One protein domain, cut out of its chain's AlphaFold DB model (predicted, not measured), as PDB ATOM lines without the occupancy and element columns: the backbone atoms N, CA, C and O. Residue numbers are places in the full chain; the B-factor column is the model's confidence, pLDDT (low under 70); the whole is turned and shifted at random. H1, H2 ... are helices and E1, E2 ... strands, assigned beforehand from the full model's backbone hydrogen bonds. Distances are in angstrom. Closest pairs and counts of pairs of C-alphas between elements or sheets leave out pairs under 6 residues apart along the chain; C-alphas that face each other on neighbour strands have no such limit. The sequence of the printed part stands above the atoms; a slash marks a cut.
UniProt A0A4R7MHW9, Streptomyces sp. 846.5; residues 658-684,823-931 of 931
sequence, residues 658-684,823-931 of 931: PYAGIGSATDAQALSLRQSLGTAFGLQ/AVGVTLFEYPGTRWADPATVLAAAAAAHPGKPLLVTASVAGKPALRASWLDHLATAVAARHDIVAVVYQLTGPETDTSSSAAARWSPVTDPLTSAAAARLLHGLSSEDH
ATOM      1  N   PRO A 658     136.515 187.139 169.656       66.50
ATOM      2  CA  PRO A 658     137.718 186.434 169.256       66.50
ATOM      3  C   PRO A 658     138.131 186.820 167.833       66.50
ATOM      4  O   PRO A 658     137.319 186.796 166.918       66.50
ATOM      5  N   TYR A 659     139.403 187.147 167.626       76.88
ATOM      6  CA  TYR A 659     139.935 187.469 166.305       76.88
ATOM      7  C   TYR A 659     140.601 186.259 165.659       76.88
ATOM      8  O   TYR A 659     141.536 185.689 166.216       76.88
ATOM      9  N   ALA A 660     140.190 185.908 164.443       82.56
ATOM     10  CA  ALA A 660     140.948 184.992 163.599       82.56
ATOM     11  C   ALA A 660     141.975 185.750 162.752       82.56
ATOM     12  O   ALA A 660     141.687 186.813 162.189       82.56
ATOM     13  N   GLY A 661     143.174 185.189 162.638       85.56
ATOM     14  CA  GLY A 661     144.301 185.860 162.022       85.56
ATOM     15  C   GLY A 661     145.313 184.949 161.350       85.56
ATOM     16  O   GLY A 661     145.257 183.722 161.435       85.56
ATOM     17  N   ILE A 662     146.277 185.588 160.695       84.56
ATOM     18  CA  ILE A 662     147.417 184.940 160.042       84.56
ATOM     19  C   ILE A 662     148.727 185.601 160.472       84.56
ATOM     20  O   ILE A 662     148.781 186.809 160.703       84.56
ATOM     21  N   GLY A 663     149.779 184.795 160.591       83.88
ATOM     22  CA  GLY A 663     151.105 185.230 161.025       83.88
ATOM     23  C   GLY A 663     152.191 184.856 160.023       83.88
ATOM     24  O   GLY A 663     152.063 183.861 159.304       83.88
ATOM     25  N   SER A 664     153.275 185.636 159.986       75.38
ATOM     26  CA  SER A 664     154.413 185.434 159.066       75.38
ATOM     27  C   SER A 664     154.020 185.393 157.575       75.38
ATOM     28  O   SER A 664     154.628 184.661 156.793       75.38
ATOM     29  N   ALA A 665     152.991 186.140 157.168       73.31
ATOM     30  CA  ALA A 665     152.522 186.195 155.784       73.31
ATOM     31  C   ALA A 665     152.929 187.509 155.106       73.31
ATOM     32  O   ALA A 665     152.806 188.576 155.698       73.31
ATOM     33  N   THR A 666     153.351 187.445 153.842       73.75
ATOM     34  CA  THR A 666     153.400 188.640 152.978       73.75
ATOM     35  C   THR A 666     151.987 189.110 152.626       73.75
ATOM     36  O   THR A 666     151.063 188.294 152.583       73.75
ATOM     37  N   ASP A 667     151.815 190.387 152.274       70.19
ATOM     38  CA  ASP A 667     150.511 190.941 151.869       70.19
ATOM     39  C   ASP A 667     149.848 190.133 150.739       70.19
ATOM     40  O   ASP A 667     148.641 189.879 150.752       70.19
ATOM     41  N   ALA A 668     150.647 189.649 149.781       75.31
ATOM     42  CA  ALA A 668     150.169 188.811 148.684       75.31
ATOM     43  C   ALA A 668     149.686 187.426 149.160       75.31
ATOM     44  O   ALA A 668     148.668 186.923 148.680       75.31
ATOM     45  N   GLN A 669     150.389 186.809 150.117       78.25
ATOM     46  CA  GLN A 669     149.976 185.534 150.716       78.25
ATOM     47  C   GLN A 669     148.730 185.706 151.581       78.25
ATOM     48  O   GLN A 669     147.818 184.887 151.495       78.25
ATOM     49  N   ALA A 670     148.664 186.783 152.363       75.81
ATOM     50  CA  ALA A 670     147.500 187.139 153.158       75.81
ATOM     51  C   ALA A 670     146.250 187.278 152.284       75.81
ATOM     52  O   ALA A 670     145.220 186.666 152.569       75.81
ATOM     53  N   LEU A 671     146.355 188.018 151.177       76.06
ATOM     54  CA  LEU A 671     145.260 188.207 150.230       76.06
ATOM     55  C   LEU A 671     144.830 186.892 149.561       76.06
ATOM     56  O   LEU A 671     143.636 186.606 149.482       76.06
ATOM     57  N   SER A 672     145.795 186.079 149.123       81.44
ATOM     58  CA  SER A 672     145.535 184.772 148.507       81.44
ATOM     59  C   SER A 672     144.810 183.818 149.467       81.44
ATOM     60  O   SER A 672     143.799 183.214 149.109       81.44
ATOM     61  N   LEU A 673     145.254 183.753 150.727       81.94
ATOM     62  CA  LEU A 673     144.625 182.928 151.759       81.94
ATOM     63  C   LEU A 673     143.202 183.383 152.084       81.94
ATOM     64  O   LEU A 673     142.335 182.528 152.245       81.94
ATOM     65  N   ARG A 674     142.931 184.695 152.118       79.56
ATOM     66  CA  ARG A 674     141.559 185.206 152.297       79.56
ATOM     67  C   ARG A 674     140.634 184.732 151.185       79.56
ATOM     68  O   ARG A 674     139.525 184.293 151.465       79.56
ATOM     69  N   GLN A 675     141.096 184.788 149.937       82.31
ATOM     70  CA  GLN A 675     140.317 184.333 148.783       82.31
ATOM     71  C   GLN A 675     140.098 182.816 148.799       82.31
ATOM     72  O   GLN A 675     139.007 182.358 148.479       82.31
ATOM     73  N   SER A 676     141.115 182.034 149.178       82.75
ATOM     74  CA  SER A 676     141.016 180.570 149.208       82.75
ATOM     75  C   SER A 676     140.229 180.014 150.398       82.75
ATOM     76  O   SER A 676     139.589 178.977 150.251       82.75
ATOM     77  N   LEU A 677     140.285 180.664 151.564       82.62
ATOM     78  CA  LEU A 677     139.595 180.217 152.782       82.62
ATOM     79  C   LEU A 677     138.228 180.885 152.981       82.62
ATOM     80  O   LEU A 677     137.434 180.391 153.774       82.62
ATOM     81  N   GLY A 678     137.940 181.979 152.266       75.25
ATOM     82  CA  GLY A 678     136.669 182.698 152.367       75.25
ATOM     83  C   GLY A 678     136.468 183.405 153.710       75.25
ATOM     84  O   GLY A 678     135.339 183.526 154.166       75.25
ATOM     85  N   THR A 679     137.543 183.846 154.371       72.94
ATOM     86  CA  THR A 679     137.493 184.436 155.721       72.94
ATOM     87  C   THR A 679     138.264 185.751 155.774       72.94
ATOM     88  O   THR A 679     139.388 185.841 155.274       72.94
ATOM     89  N   ALA A 680     137.688 186.775 156.408       70.69
ATOM     90  CA  ALA A 680     138.403 188.003 156.739       70.69
ATOM     91  C   ALA A 680     139.299 187.781 157.969       70.69
ATOM     92  O   ALA A 680     138.853 187.274 158.994       70.69
ATOM     93  N   PHE A 681     140.572 188.170 157.877       77.75
ATOM     94  CA  PHE A 681     141.508 188.079 159.005       77.75
ATOM     95  C   PHE A 681     141.476 189.382 159.796       77.75
ATOM     96  O   PHE A 681     141.952 190.400 159.290       77.75
ATOM     97  N   GLY A 682     140.924 189.325 161.008       73.69
ATOM     98  CA  GLY A 682     140.823 190.448 161.940       73.69
ATOM     99  C   GLY A 682     142.043 190.604 162.855       73.69
ATOM    100  O   GLY A 682     142.083 191.501 163.690       73.69
ATOM    101  N   LEU A 683     143.066 189.762 162.706       81.06
ATOM    102  CA  LEU A 683     144.351 189.951 163.369       81.06
ATOM    103  C   LEU A 683     145.493 189.518 162.448       81.06
ATOM    104  O   LEU A 683     145.388 188.523 161.729       81.06
ATOM    105  N   GLN A 684     146.586 190.274 162.446       84.50
ATOM    106  CA  GLN A 684     147.804 189.893 161.734       84.50
ATOM    107  C   GLN A 684     148.998 189.996 162.668       84.50
ATOM    108  O   GLN A 684     149.152 191.004 163.363       84.50
ATOM    109  N   ALA A 823     147.640 189.960 178.536       91.25
ATOM    110  CA  ALA A 823     147.194 188.710 177.926       91.25
ATOM    111  C   ALA A 823     148.269 187.612 177.973       91.25
ATOM    112  O   ALA A 823     149.436 187.890 178.260       91.25
ATOM    113  N   VAL A 824     147.884 186.364 177.701       94.25
ATOM    114  CA  VAL A 824     148.793 185.207 177.704       94.25
ATOM    115  C   VAL A 824     148.820 184.565 176.325       94.25
ATOM    116  O   VAL A 824     147.775 184.239 175.765       94.25
ATOM    117  N   GLY A 825     150.018 184.394 175.778       93.69
ATOM    118  CA  GLY A 825     150.238 183.696 174.521       93.69
ATOM    119  C   GLY A 825     150.332 182.184 174.731       93.69
ATOM    120  O   GLY A 825     150.863 181.718 175.739       93.69
ATOM    121  N   VAL A 826     149.793 181.417 173.783       94.25
ATOM    122  CA  VAL A 826     149.895 179.956 173.743       94.25
ATOM    123  C   VAL A 826     150.344 179.532 172.348       94.25
ATOM    124  O   VAL A 826     149.579 179.639 171.388       94.25
ATOM    125  N   THR A 827     151.574 179.030 172.231       91.62
ATOM    126  CA  THR A 827     152.129 178.518 170.968       91.62
ATOM    127  C   THR A 827     151.849 177.016 170.818       91.62
ATOM    128  O   THR A 827     152.227 176.213 171.666       91.62
ATOM    129  N   LEU A 828     151.215 176.620 169.713       91.56
ATOM    130  CA  LEU A 828     150.851 175.243 169.362       91.56
ATOM    131  C   LEU A 828     151.437 174.870 167.995       91.56
ATOM    132  O   LEU A 828     150.805 175.078 166.955       91.56
ATOM    133  N   PHE A 829     152.671 174.361 167.986       89.94
ATOM    134  CA  PHE A 829     153.389 173.991 166.763       89.94
ATOM    135  C   PHE A 829     153.545 172.479 166.664       89.94
ATOM    136  O   PHE A 829     154.211 171.871 167.497       89.94
ATOM    137  N   GLU A 830     152.992 171.891 165.604       90.25
ATOM    138  CA  GLU A 830     152.951 170.438 165.437       90.25
ATOM    139  C   GLU A 830     153.533 169.989 164.097       90.25
ATOM    140  O   GLU A 830     153.164 170.479 163.029       90.25
ATOM    141  N   TYR A 831     154.481 169.049 164.133       88.31
ATOM    142  CA  TYR A 831     155.201 168.605 162.933       88.31
ATOM    143  C   TYR A 831     155.736 167.169 163.046       88.31
ATOM    144  O   TYR A 831     155.769 166.598 164.141       88.31
ATOM    145  N   PRO A 832     156.119 166.510 161.933       84.50
ATOM    146  CA  PRO A 832     156.561 165.119 161.968       84.50
ATOM    147  C   PRO A 832     157.767 164.914 162.891       84.50
ATOM    148  O   PRO A 832     158.699 165.711 162.891       84.50
ATOM    149  N   GLY A 833     157.760 163.821 163.656       79.25
ATOM    150  CA  GLY A 833     158.825 163.515 164.620       79.25
ATOM    151  C   GLY A 833     158.626 164.135 166.008       79.25
ATOM    152  O   GLY A 833     159.440 163.882 166.892       79.25
ATOM    153  N   THR A 834     157.537 164.880 166.224       82.75
ATOM    154  CA  THR A 834     157.113 165.369 167.546       82.75
ATOM    155  C   THR A 834     155.855 164.648 168.029       82.75
ATOM    156  O   THR A 834     155.133 164.026 167.243       82.75
ATOM    157  N   ARG A 835     155.605 164.678 169.343       85.81
ATOM    158  CA  ARG A 835     154.360 164.172 169.928       85.81
ATOM    159  C   ARG A 835     153.324 165.287 169.881       85.81
ATOM    160  O   ARG A 835     153.489 166.257 170.610       85.81
ATOM    161  N   TRP A 836     152.263 165.085 169.103       89.44
ATOM    162  CA  TRP A 836     151.222 166.096 168.965       89.44
ATOM    163  C   TRP A 836     150.398 166.201 170.238       89.44
ATOM    164  O   TRP A 836     149.837 165.204 170.709       89.44
ATOM    165  N   ALA A 837     150.384 167.393 170.820       87.06
ATOM    166  CA  ALA A 837     149.599 167.697 171.995       87.06
ATOM    167  C   ALA A 837     148.122 167.841 171.613       87.06
ATOM    168  O   ALA A 837     147.776 168.296 170.520       87.06
ATOM    169  N   ASP A 838     147.243 167.445 172.532       91.56
ATOM    170  CA  ASP A 838     145.814 167.714 172.406       91.56
ATOM    171  C   ASP A 838     145.548 169.200 172.716       91.56
ATOM    172  O   ASP A 838     145.774 169.617 173.862       91.56
ATOM    173  N   PRO A 839     145.069 170.005 171.746       92.75
ATOM    174  CA  PRO A 839     144.866 171.437 171.942       92.75
ATOM    175  C   PRO A 839     143.936 171.765 173.112       92.75
ATOM    176  O   PRO A 839     144.195 172.716 173.846       92.75
ATOM    177  N   ALA A 840     142.890 170.961 173.334       92.31
ATOM    178  CA  ALA A 840     141.948 171.179 174.431       92.31
ATOM    179  C   ALA A 840     142.639 171.075 175.797       92.31
ATOM    180  O   ALA A 840     142.429 171.919 176.671       92.31
ATOM    181  N   THR A 841     143.511 170.078 175.957       93.25
ATOM    182  CA  THR A 841     144.295 169.879 177.178       93.25
ATOM    183  C   THR A 841     145.274 171.033 177.420       93.25
ATOM    184  O   THR A 841     145.338 171.546 178.538       93.25
ATOM    185  N   VAL A 842     146.006 171.480 176.391       92.62
ATOM    186  CA  VAL A 842     146.983 172.580 176.526       92.62
ATOM    187  C   VAL A 842     146.288 173.896 176.874       92.62
ATOM    188  O   VAL A 842     146.693 174.577 177.815       92.62
ATOM    189  N   LEU A 843     145.200 174.227 176.173       93.81
ATOM    190  CA  LEU A 843     144.433 175.453 176.415       93.81
ATOM    191  C   LEU A 843     143.782 175.452 177.806       93.81
ATOM    192  O   LEU A 843     143.803 176.471 178.497       93.81
ATOM    193  N   ALA A 844     143.252 174.310 178.259       93.06
ATOM    194  CA  ALA A 844     142.701 174.180 179.607       93.06
ATOM    195  C   ALA A 844     143.768 174.374 180.697       93.06
ATOM    196  O   ALA A 844     143.501 175.038 181.699       93.06
ATOM    197  N   ALA A 845     144.973 173.832 180.496       93.50
ATOM    198  CA  ALA A 845     146.080 173.983 181.434       93.50
ATOM    199  C   ALA A 845     146.593 175.433 181.497       93.50
ATOM    200  O   ALA A 845     146.773 175.967 182.592       93.50
ATOM    201  N   ALA A 846     146.749 176.097 180.345       92.94
ATOM    202  CA  ALA A 846     147.148 177.504 180.273       92.94
ATOM    203  C   ALA A 846     146.138 178.421 180.986       92.94
ATOM    204  O   ALA A 846     146.517 179.258 181.807       92.94
ATOM    205  N   ALA A 847     144.839 178.217 180.753       92.06
ATOM    206  CA  ALA A 847     143.793 178.982 181.427       92.06
ATOM    207  C   ALA A 847     143.750 178.742 182.943       92.06
ATOM    208  O   ALA A 847     143.536 179.676 183.716       92.06
ATOM    209  N   ALA A 848     143.967 177.498 183.384       93.75
ATOM    210  CA  ALA A 848     144.031 177.168 184.805       93.75
ATOM    211  C   ALA A 848     145.229 177.842 185.493       93.75
ATOM    212  O   ALA A 848     145.102 178.319 186.621       93.75
ATOM    213  N   ALA A 849     146.374 177.929 184.809       92.19
ATOM    214  CA  ALA A 849     147.545 178.646 185.300       92.19
ATOM    215  C   ALA A 849     147.347 180.176 185.279       92.19
ATOM    216  O   ALA A 849     147.880 180.879 186.141       92.19
ATOM    217  N   HIS A 850     146.565 180.723 184.345       93.50
ATOM    218  CA  HIS A 850     146.332 182.164 184.182       93.50
ATOM    219  C   HIS A 850     144.844 182.546 184.275       93.50
ATOM    220  O   HIS A 850     144.267 183.037 183.303       93.50
ATOM    221  N   PRO A 851     144.209 182.386 185.453       90.38
ATOM    222  CA  PRO A 851     142.775 182.605 185.594       90.38
ATOM    223  C   PRO A 851     142.391 184.059 185.292       90.38
ATOM    224  O   PRO A 851     142.993 185.001 185.814       90.38
ATOM    225  N   GLY A 852     141.362 184.233 184.459       86.06
ATOM    226  CA  GLY A 852     140.814 185.542 184.091       86.06
ATOM    227  C   GLY A 852     141.671 186.352 183.115       86.06
ATOM    228  O   GLY A 852     141.377 187.527 182.904       86.06
ATOM    229  N   LYS A 853     142.729 185.764 182.538       88.75
ATOM    230  CA  LYS A 853     143.525 186.404 181.487       88.75
ATOM    231  C   LYS A 853     143.044 185.977 180.101       88.75
ATOM    232  O   LYS A 853     142.788 184.791 179.910       88.75
ATOM    233  N   PRO A 854     142.953 186.910 179.138       90.06
ATOM    234  CA  PRO A 854     142.674 186.554 177.759       90.06
ATOM    235  C   PRO A 854     143.832 185.735 177.173       90.06
ATOM    236  O   PRO A 854     145.003 186.051 177.407       90.06
ATOM    237  N   LEU A 855     143.496 184.696 176.412       91.44
ATOM    238  CA  LEU A 855     144.437 183.820 175.724       91.44
ATOM    239  C   LEU A 855     144.522 184.184 174.240       91.44
ATOM    240  O   LEU A 855     143.501 184.291 173.555       91.44
ATOM    241  N   LEU A 856     145.748 184.335 173.742       91.50
ATOM    242  CA  LEU A 856     146.043 184.483 172.322       91.50
ATOM    243  C   LEU A 856     146.760 183.225 171.840       91.50
ATOM    244  O   LEU A 856     147.838 182.886 172.325       91.50
ATOM    245  N   VAL A 857     146.157 182.527 170.888       92.00
ATOM    246  CA  VAL A 857     146.654 181.238 170.411       92.00
ATOM    247  C   VAL A 857     147.393 181.428 169.098       92.00
ATOM    248  O   VAL A 857     146.837 181.952 168.137       92.00
ATOM    249  N   THR A 858     148.621 180.937 169.034       92.06
ATOM    250  CA  THR A 858     149.395 180.849 167.799       92.06
ATOM    251  C   THR A 858     149.501 179.385 167.412       92.06
ATOM    252  O   THR A 858     150.077 178.593 168.151       92.06
ATOM    253  N   ALA A 859     148.956 179.003 166.261       91.88
ATOM    254  CA  ALA A 859     148.918 177.619 165.805       91.88
ATOM    255  C   ALA A 859     149.625 177.445 164.459       91.88
ATOM    256  O   ALA A 859     149.514 178.286 163.569       91.88
ATOM    257  N   SER A 860     150.335 176.330 164.296       91.06
ATOM    258  CA  SER A 860     150.969 175.960 163.030       91.06
ATOM    259  C   SER A 860     151.125 174.448 162.950       91.06
ATOM    260  O   SER A 860     151.575 173.822 163.911       91.06
ATOM    261  N   VAL A 861     150.754 173.836 161.822       91.44
ATOM    262  CA  VAL A 861     150.807 172.375 161.685       91.44
ATOM    263  C   VAL A 861     151.309 171.915 160.318       91.44
ATOM    264  O   VAL A 861     150.765 172.271 159.266       91.44
ATOM    265  N   ALA A 862     152.315 171.041 160.332       89.44
ATOM    266  CA  ALA A 862     152.892 170.393 159.158       89.44
ATOM    267  C   ALA A 862     152.816 168.863 159.284       89.44
ATOM    268  O   ALA A 862     152.923 168.304 160.369       89.44
ATOM    269  N   GLY A 863     152.656 168.138 158.173       86.56
ATOM    270  CA  GLY A 863     152.606 166.670 158.189       86.56
ATOM    271  C   GLY A 863     151.590 166.071 157.220       86.56
ATOM    272  O   GLY A 863     151.285 166.653 156.182       86.56
ATOM    273  N   LYS A 864     151.075 164.874 157.535       87.50
ATOM    274  CA  LYS A 864     150.113 164.169 156.668       87.50
ATOM    275  C   LYS A 864     148.737 164.862 156.703       87.50
ATOM    276  O   LYS A 864     148.244 165.085 157.808       87.50
ATOM    277  N   PRO A 865     148.074 165.100 155.552       87.62
ATOM    278  CA  PRO A 865     146.792 165.815 155.464       87.62
ATOM    279  C   PRO A 865     145.722 165.404 156.486       87.62
ATOM    280  O   PRO A 865     145.190 166.246 157.196       87.62
ATOM    281  N   ALA A 866     145.459 164.100 156.637       87.44
ATOM    282  CA  ALA A 866     144.431 163.607 157.559       87.44
ATOM    283  C   ALA A 866     144.723 163.936 159.037       87.44
ATOM    284  O   ALA A 866     143.806 164.251 159.789       87.44
ATOM    285  N   LEU A 867     145.998 163.894 159.444       89.19
ATOM    286  CA  LEU A 867     146.404 164.246 160.808       89.19
ATOM    287  C   LEU A 867     146.288 165.754 161.038       89.19
ATOM    288  O   LEU A 867     145.763 166.167 162.066       89.19
ATOM    289  N   ARG A 868     146.720 166.568 160.062       92.06
ATOM    290  CA  ARG A 868     146.610 168.036 160.115       92.06
ATOM    291  C   ARG A 868     145.155 168.475 160.246       92.06
ATOM    292  O   ARG A 868     144.837 169.236 161.149       92.06
ATOM    293  N   ALA A 869     144.281 167.953 159.384       91.00
ATOM    294  CA  ALA A 869     142.856 168.265 159.403       91.00
ATOM    295  C   ALA A 869     142.204 167.873 160.740       91.00
ATOM    296  O   ALA A 869     141.543 168.700 161.357       91.00
ATOM    297  N   SER A 870     142.464 166.654 161.234       91.75
ATOM    298  CA  SER A 870     141.935 166.192 162.526       91.75
ATOM    299  C   SER A 870     142.400 167.061 163.695       91.75
ATOM    300  O   SER A 870     141.602 167.373 164.575       91.75
ATOM    301  N   TRP A 871     143.674 167.456 163.718       94.19
ATOM    302  CA  TRP A 871     144.214 168.303 164.779       94.19
ATOM    303  C   TRP A 871     143.645 169.728 164.725       94.19
ATOM    304  O   TRP A 871     143.273 170.275 165.760       94.19
ATOM    305  N   LEU A 872     143.495 170.300 163.525       92.69
ATOM    306  CA  LEU A 872     142.861 171.609 163.334       92.69
ATOM    307  C   LEU A 872     141.383 171.607 163.734       92.69
ATOM    308  O   LEU A 872     140.932 172.572 164.340       92.69
ATOM    309  N   ASP A 873     140.644 170.528 163.466       91.50
ATOM    310  CA  ASP A 873     139.251 170.387 163.909       91.50
ATOM    311  C   ASP A 873     139.138 170.291 165.437       91.50
ATOM    312  O   ASP A 873     138.238 170.885 166.041       91.50
ATOM    313  N   HIS A 874     140.071 169.589 166.086       92.81
ATOM    314  CA  HIS A 874     140.147 169.546 167.547       92.81
ATOM    315  C   HIS A 874     140.488 170.921 168.128       92.81
ATOM    316  O   HIS A 874     139.863 171.337 169.101       92.81
ATOM    317  N   LEU A 875     141.427 171.650 167.516       93.25
ATOM    318  CA  LEU A 875     141.749 173.020 167.905       93.25
ATOM    319  C   LEU A 875     140.541 173.949 167.720       93.25
ATOM    320  O   LEU A 875     140.214 174.686 168.641       93.25
ATOM    321  N   ALA A 876     139.835 173.876 166.589       90.56
ATOM    322  CA  ALA A 876     138.637 174.678 166.333       90.56
ATOM    323  C   ALA A 876     137.550 174.418 167.385       90.56
ATOM    324  O   ALA A 876     136.979 175.356 167.937       90.56
ATOM    325  N   THR A 877     137.323 173.147 167.724       90.44
ATOM    326  CA  THR A 877     136.374 172.747 168.773       90.44
ATOM    327  C   THR A 877     136.809 173.260 170.148       90.44
ATOM    328  O   THR A 877     135.993 173.789 170.900       90.44
ATOM    329  N   ALA A 878     138.098 173.134 170.478       90.88
ATOM    330  CA  ALA A 878     138.657 173.591 171.747       90.88
ATOM    331  C   ALA A 878     138.588 175.114 171.900       90.88
ATOM    332  O   ALA A 878     138.316 175.603 172.995       90.88
ATOM    333  N   VAL A 879     138.809 175.854 170.811       89.25
ATOM    334  CA  VAL A 879     138.690 177.310 170.796       89.25
ATOM    335  C   VAL A 879     137.230 177.734 170.947       89.25
ATOM    336  O   VAL A 879     136.926 178.545 171.814       89.25
ATOM    337  N   ALA A 880     136.312 177.144 170.175       85.62
ATOM    338  CA  ALA A 880     134.887 177.475 170.239       85.62
ATOM    339  C   ALA A 880     134.255 177.178 171.612       85.62
ATOM    340  O   ALA A 880     133.300 177.838 172.017       85.62
ATOM    341  N   ALA A 881     134.790 176.205 172.354       87.12
ATOM    342  CA  ALA A 881     134.317 175.848 173.691       87.12
ATOM    343  C   ALA A 881     134.716 176.853 174.794       87.12
ATOM    344  O   ALA A 881     134.381 176.635 175.962       87.12
ATOM    345  N   ARG A 882     135.464 177.916 174.468       84.94
ATOM    346  CA  ARG A 882     136.106 178.796 175.450       84.94
ATOM    347  C   ARG A 882     135.915 180.275 175.126       84.94
ATOM    348  O   ARG A 882     136.274 180.742 174.055       84.94
ATOM    349  N   HIS A 883     135.427 181.035 176.104       83.56
ATOM    350  CA  HIS A 883     135.220 182.484 175.976       83.56
ATOM    351  C   HIS A 883     136.444 183.328 176.359       83.56
ATOM    352  O   HIS A 883     136.444 184.534 176.140       83.56
ATOM    353  N   ASP A 884     137.467 182.725 176.965       85.38
ATOM    354  CA  ASP A 884     138.701 183.412 177.352       85.38
ATOM    355  C   ASP A 884     139.751 183.451 176.234       85.38
ATOM    356  O   ASP A 884     140.766 184.126 176.382       85.38
ATOM    357  N   ILE A 885     139.511 182.780 175.104       88.06
ATOM    358  CA  ILE A 885     140.349 182.887 173.908       88.06
ATOM    359  C   ILE A 885     139.867 184.077 173.083       88.06
ATOM    360  O   ILE A 885     138.748 184.078 172.579       88.06
ATOM    361  N   VAL A 886     140.726 185.086 172.939       84.75
ATOM    362  CA  VAL A 886     140.396 186.355 172.263       84.75
ATOM    363  C   VAL A 886     141.073 186.504 170.905       84.75
ATOM    364  O   VAL A 886     140.738 187.406 170.143       84.75
ATOM    365  N   ALA A 887     142.030 185.636 170.579       87.00
ATOM    366  CA  ALA A 887     142.620 185.588 169.252       87.00
ATOM    367  C   ALA A 887     143.172 184.202 168.918       87.00
ATOM    368  O   ALA A 887     143.727 183.521 169.782       87.00
ATOM    369  N   VAL A 888     143.083 183.832 167.643       89.88
ATOM    370  CA  VAL A 888     143.777 182.687 167.053       89.88
ATOM    371  C   VAL A 888     144.488 183.134 165.786       89.88
ATOM    372  O   VAL A 888     143.862 183.626 164.850       89.88
ATOM    373  N   VAL A 889     145.795 182.912 165.733       90.19
ATOM    374  CA  VAL A 889     146.632 183.165 164.564       90.19
ATOM    375  C   VAL A 889     147.155 181.859 164.008       90.19
ATOM    376  O   VAL A 889     147.807 181.097 164.719       90.19
ATOM    377  N   TYR A 890     146.933 181.630 162.716       90.50
ATOM    378  CA  TYR A 890     147.605 180.556 161.998       90.50
ATOM    379  C   TYR A 890     148.936 181.061 161.412       90.50
ATOM    380  O   TYR A 890     148.951 181.940 160.545       90.50
ATOM    381  N   GLN A 891     150.064 180.523 161.877       88.94
ATOM    382  CA  GLN A 891     151.400 180.910 161.416       88.94
ATOM    383  C   GLN A 891     151.768 180.156 160.130       88.94
ATOM    384  O   GLN A 891     151.654 178.937 160.061       88.94
ATOM    385  N   LEU A 892     152.267 180.857 159.108       84.00
ATOM    386  CA  LEU A 892     152.704 180.229 157.846       84.00
ATOM    387  C   LEU A 892     154.145 179.698 157.876       84.00
ATOM    388  O   LEU A 892     154.687 179.291 156.849       84.00
ATOM    389  N   THR A 893     154.775 179.713 159.046       78.88
ATOM    390  CA  THR A 893     156.153 179.273 159.255       78.88
ATOM    391  C   THR A 893     156.221 178.260 160.390       78.88
ATOM    392  O   THR A 893     155.383 178.263 161.293       78.88
ATOM    393  N   GLY A 894     157.231 177.395 160.331       73.38
ATOM    394  CA  GLY A 894     157.580 176.475 161.407       73.38
ATOM    395  C   GLY A 894     158.642 177.032 162.355       73.38
ATOM    396  O   GLY A 894     159.092 178.163 162.174       73.38
ATOM    397  N   PRO A 895     159.111 176.216 163.312       67.94
ATOM    398  CA  PRO A 895     160.235 176.556 164.188       67.94
ATOM    399  C   PRO A 895     161.612 176.438 163.495       67.94
ATOM    400  O   PRO A 895     162.641 176.701 164.113       67.94
ATOM    401  N   GLU A 896     161.658 176.007 162.229       63.56
ATOM    402  CA  GLU A 896     162.888 175.861 161.440       63.56
ATOM    403  C   GLU A 896     163.390 177.224 160.921       63.56
ATOM    404  O   GLU A 896     162.602 178.078 160.524       63.56
ATOM    405  N   THR A 897     164.712 177.418 160.852       49.03
ATOM    406  CA  THR A 897     165.337 178.643 160.308       49.03
ATOM    407  C   THR A 897     165.349 178.709 158.772       49.03
ATOM    408  O   THR A 897     165.780 179.711 158.209       49.03
ATOM    409  N   ASP A 898     164.939 177.639 158.083       50.94
ATOM    410  CA  ASP A 898     164.875 177.571 156.618       50.94
ATOM    411  C   ASP A 898     163.547 178.154 156.114       50.94
ATOM    412  O   ASP A 898     162.487 177.537 156.220       50.94
ATOM    413  N   THR A 899     163.614 179.358 155.547       52.97
ATOM    414  CA  THR A 899     162.469 180.082 154.977       52.97
ATOM    415  C   THR A 899     162.336 179.892 153.463       52.97
ATOM    416  O   THR A 899     161.691 180.704 152.795       52.97
ATOM    417  N   SER A 900     162.962 178.863 152.878       59.50
ATOM    418  CA  SER A 900     162.807 178.563 151.450       59.50
ATOM    419  C   SER A 900     161.331 178.364 151.076       59.50
ATOM    420  O   SER A 900     160.513 177.891 151.870       59.50
ATOM    421  N   SER A 901     160.958 178.708 149.839       58.66
ATOM    422  CA  SER A 901     159.567 178.614 149.365       58.66
ATOM    423  C   SER A 901     158.983 177.197 149.472       58.66
ATOM    424  O   SER A 901     157.786 177.036 149.708       58.66
ATOM    425  N   SER A 902     159.825 176.163 149.368       60.72
ATOM    426  CA  SER A 902     159.449 174.757 149.556       60.72
ATOM    427  C   SER A 902     159.267 174.364 151.029       60.72
ATOM    428  O   SER A 902     158.453 173.489 151.331       60.72
ATOM    429  N   ALA A 903     159.981 175.001 151.963       63.03
ATOM    430  CA  ALA A 903     159.762 174.848 153.399       63.03
ATOM    431  C   ALA A 903     158.471 175.554 153.845       63.03
ATOM    432  O   ALA A 903     157.644 174.928 154.504       63.03
ATOM    433  N   ALA A 904     158.231 176.788 153.390       64.81
ATOM    434  CA  ALA A 904     157.009 177.547 153.680       64.81
ATOM    435  C   ALA A 904     155.730 176.858 153.159       64.81
ATOM    436  O   ALA A 904     154.694 176.862 153.827       64.81
ATOM    437  N   ALA A 905     155.799 176.180 152.006       73.19
ATOM    438  CA  ALA A 905     154.663 175.438 151.453       73.19
ATOM    439  C   ALA A 905     154.156 174.308 152.375       73.19
ATOM    440  O   ALA A 905     152.970 173.993 152.344       73.19
ATOM    441  N   ARG A 906     155.019 173.722 153.222       80.62
ATOM    442  CA  ARG A 906     154.646 172.636 154.154       80.62
ATOM    443  C   ARG A 906     153.736 173.095 155.296       80.62
ATOM    444  O   ARG A 906     153.028 172.266 155.864       80.62
ATOM    445  N   TRP A 907     153.757 174.387 155.611       85.81
ATOM    446  CA  TRP A 907     153.004 174.989 156.712       85.81
ATOM    447  C   TRP A 907     151.709 175.653 156.244       85.81
ATOM    448  O   TRP A 907     150.822 175.897 157.056       85.81
ATOM    449  N   SER A 908     151.554 175.887 154.936       86.06
ATOM    450  CA  SER A 908     150.354 176.505 154.369       86.06
ATOM    451  C   SER A 908     149.085 175.698 154.696       86.06
ATOM    452  O   SER A 908     149.077 174.474 154.517       86.06
ATOM    453  N   PRO A 909     147.992 176.347 155.138       85.12
ATOM    454  CA  PRO A 909     146.735 175.663 155.425       85.12
ATOM    455  C   PRO A 909     145.978 175.244 154.151       85.12
ATOM    456  O   PRO A 909     145.048 174.450 154.242       85.12
ATOM    457  N   VAL A 910     146.389 175.724 152.965       84.75
ATOM    458  CA  VAL A 910     145.680 175.529 151.681       84.75
ATOM    459  C   VAL A 910     146.411 174.554 150.746       84.75
ATOM    460  O   VAL A 910     146.464 174.722 149.532       84.75
ATOM    461  N   THR A 911     147.057 173.532 151.306       81.81
ATOM    462  CA  THR A 911     147.810 172.535 150.518       81.81
ATOM    463  C   THR A 911     146.944 171.398 149.990       81.81
ATOM    464  O   THR A 911     147.298 170.761 149.002       81.81
ATOM    465  N   ASP A 912     145.841 171.098 150.676       86.69
ATOM    466  CA  ASP A 912     144.920 170.013 150.343       86.69
ATOM    467  C   ASP A 912     143.498 170.325 150.852       86.69
ATOM    468  O   ASP A 912     143.353 171.109 151.797       86.69
ATOM    469  N   PRO A 913     142.442 169.721 150.275       85.56
ATOM    470  CA  PRO A 913     141.061 170.067 150.620       85.56
ATOM    471  C   PRO A 913     140.664 169.784 152.076       85.56
ATOM    472  O   PRO A 913     139.866 170.533 152.636       85.56
ATOM    473  N   LEU A 914     141.206 168.729 152.703       85.94
ATOM    474  CA  LEU A 914     140.847 168.353 154.077       85.94
ATOM    475  C   LEU A 914     141.417 169.361 155.078       85.94
ATOM    476  O   LEU A 914     140.686 169.862 155.930       85.94
ATOM    477  N   THR A 915     142.702 169.694 154.939       87.56
ATOM    478  CA  THR A 915     143.358 170.707 155.775       87.56
ATOM    479  C   THR A 915     142.747 172.088 155.542       87.56
ATOM    480  O   THR A 915     142.482 172.797 156.509       87.56
ATOM    481  N   SER A 916     142.445 172.442 154.284       88.50
ATOM    482  CA  SER A 916     141.831 173.737 153.942       88.50
ATOM    483  C   SER A 916     140.473 173.911 154.620       88.50
ATOM    484  O   SER A 916     140.203 174.958 155.197       88.50
ATOM    485  N   ALA A 917     139.633 172.871 154.602       86.38
ATOM    486  CA  ALA A 917     138.320 172.908 155.238       86.38
ATOM    487  C   ALA A 917     138.407 173.007 156.772       86.38
ATOM    488  O   ALA A 917     137.623 173.733 157.382       86.38
ATOM    489  N   ALA A 918     139.357 172.306 157.401       88.06
ATOM    490  CA  ALA A 918     139.568 172.378 158.849       88.06
ATOM    491  C   ALA A 918     140.145 173.739 159.284       88.06
ATOM    492  O   ALA A 918     139.689 174.326 160.263       88.06
ATOM    493  N   ALA A 919     141.094 174.289 158.519       87.75
ATOM    494  CA  ALA A 919     141.627 175.632 158.742       87.75
ATOM    495  C   ALA A 919     140.554 176.715 158.553       87.75
ATOM    496  O   ALA A 919     140.481 177.645 159.354       87.75
ATOM    497  N   ALA A 920     139.688 176.571 157.543       85.88
ATOM    498  CA  ALA A 920     138.540 177.450 157.360       85.88
ATOM    499  C   ALA A 920     137.586 177.374 158.560       85.88
ATOM    500  O   ALA A 920     137.181 178.411 159.056       85.88
ATOM    501  N   ARG A 921     137.284 176.187 159.109       86.94
ATOM    502  CA  ARG A 921     136.458 176.073 160.330       86.94
ATOM    503  C   ARG A 921     137.079 176.773 161.540       86.94
ATOM    504  O   ARG A 921     136.367 177.477 162.250       86.94
ATOM    505  N   LEU A 922     138.387 176.614 161.752       87.25
ATOM    506  CA  LEU A 922     139.116 177.281 162.835       87.25
ATOM    507  C   LEU A 922     139.052 178.810 162.719       87.25
ATOM    508  O   LEU A 922     138.837 179.494 163.714       87.25
ATOM    509  N   LEU A 923     139.261 179.339 161.512       83.12
ATOM    510  CA  LEU A 923     139.377 180.779 161.281       83.12
ATOM    511  C   LEU A 923     138.013 181.455 161.054       83.12
ATOM    512  O   LEU A 923     137.836 182.611 161.425       83.12
ATOM    513  N   HIS A 924     137.031 180.752 160.492       76.00
ATOM    514  CA  HIS A 924     135.691 181.280 160.227       76.00
ATOM    515  C   HIS A 924     134.789 181.232 161.465       76.00
ATOM    516  O   HIS A 924     134.008 182.153 161.676       76.00
ATOM    517  N   GLY A 925     134.950 180.229 162.343       61.50
ATOM    518  CA  GLY A 925     134.167 180.097 163.583       61.50
ATOM    519  C   GLY A 925     134.352 181.236 164.598       61.50
ATOM    520  O   GLY A 925     133.678 181.252 165.621       61.50
ATOM    521  N   LEU A 926     135.262 182.176 164.319       61.84
ATOM    522  CA  LEU A 926     135.572 183.345 165.145       61.84
ATOM    523  C   LEU A 926     135.382 184.670 164.379       61.84
ATOM    524  O   LEU A 926     135.523 185.735 164.966       61.84
ATOM    525  N   SER A 927     135.079 184.642 163.074       54.88
ATOM    526  CA  SER A 927     134.893 185.865 162.278       54.88
ATOM    527  C   SER A 927     133.498 186.457 162.497       54.88
ATOM    528  O   SER A 927     132.504 185.739 162.437       54.88
ATOM    529  N   SER A 928     133.433 187.769 162.706       48.78
ATOM    530  CA  SER A 928     132.289 188.551 163.196       48.78
ATOM    531  C   SER A 928     131.058 188.671 162.273       48.78
ATOM    532  O   SER A 928     130.366 189.679 162.360       48.78
ATOM    533  N   GLU A 929     130.784 187.732 161.364       43.53
ATOM    534  CA  GLU A 929     129.603 187.834 160.481       43.53
ATOM    535  C   GLU A 929     128.341 187.128 161.010       43.53
ATOM    536  O   GLU A 929     127.259 187.423 160.513       43.53
ATOM    537  N   ASP A 930     128.428 186.298 162.061       38.91
ATOM    538  CA  ASP A 930     127.272 185.561 162.617       38.91
ATOM    539  C   ASP A 930     126.856 185.969 164.056       38.91
ATOM    540  O   ASP A 930     126.104 185.245 164.721       38.91
ATOM    541  N   HIS A 931     127.283 187.141 164.550       34.28
ATOM    542  CA  HIS A 931     126.815 187.709 165.829       34.28
ATOM    543  C   HIS A 931     126.392 189.174 165.738       34.28
ATOM    544  O   HIS A 931     127.216 190.003 165.292       34.28
TER     545      HIS A 931
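This is residues 658 to 684 and 823 to 931 of the 931 residues of a protein of Streptomyces sp. 846.5 (UniProt A0A4R7MHW9). A twisted, parallel sheet of four strands has three helices, H2, H3 and H5, over one face, with H3 and H5 side by side. H1 only grazes the sheet, and residues 897 to 902, of which 901 and 902 belong to H4, stick out from the body. The printed part has 136 residues, with E1, H1, E2, H2, E3, H3, E4, H4 and H5 in that order along the chain; the sheet's order is E1, E4, E3, E2. The class is mixed, helices and strands, and the whole is compact and rounded, with a radius of gyration of the C-alphas of 14.1 A and spans of 40 by 36 by 25 A.

E1, residues 659 to 663, begins with C-alpha 659 at (139.935, 187.469, 166.305). H1 follows at residues 667 to 677, 15.3 A long. After the cut come E2, residues 823 to 830, 22.9 A, and H2, residues 839 to 849, 15.4 A. E3 is residues 855 to 861, 19.2 A, and H3 is residues 865 to 880, 22.3 A, with C-alpha 865 at (146.792, 165.815, 155.464). E4 is residues 885 to 891, 16.8 A; H4 is residues 901 to 904. H5, residues 913 to 924, 15.7 A, ends with C-alpha 924 at (135.691, 181.280, 160.227).

E1 and E2 are the edge strands. N 661 and O 888 of E1 and E4 are 2.8 A apart, N 859 and O 889 of E3 and E4 2.8 A, and N 826 and O 856 of E2 and E3 2.8 A, within hydrogen-bond range. Residues 683 to 684 pair, parallel, with residues 661 to 662 of E1. E2, H2, E3 and E3, H3, E4 are strand-helix-strand units, parallel neighbour strands joined through a helix, both with right-handed crossovers. H2, H3 and H5 lie on the same face, making two layers, helices over a sheet, at heights of 9.4, 9.8 and 10.6 A over the sheet. H3 and H5 touch, closest at the C-alphas of Ala 876 and Leu 922, 4.4 A, at a shallow tilt of 14 degrees, the same way. H2 and H3 touch, closest at the C-alphas of Ala 840 and Ala 878, 4.9 A; their tilt of 37 degrees is only just steep. H1 touches residues 916 to 920 of H5 alone, closest at the C-alphas of Leu 677 and Ala 920, 5.5 A, about perpendicular at 78 degrees. H4 touches no helix and is not on the sheet. In H1, H2, H3 and H5 every O i to N i+4 pair is within hydrogen-bond range; H4 is too short for one.

The two C-alphas farthest apart, of Gly 852 and Ser 902, are 40.7 A apart. Residues 685 to 822 are not printed, and C-alphas 684 and 823 are 16.2 A apart across this cut. Of the links that are printed whole, none is long. The mean pLDDT of the printed part is 82.2; residues 658, 895 to 904 and 925 to 931 are under 70.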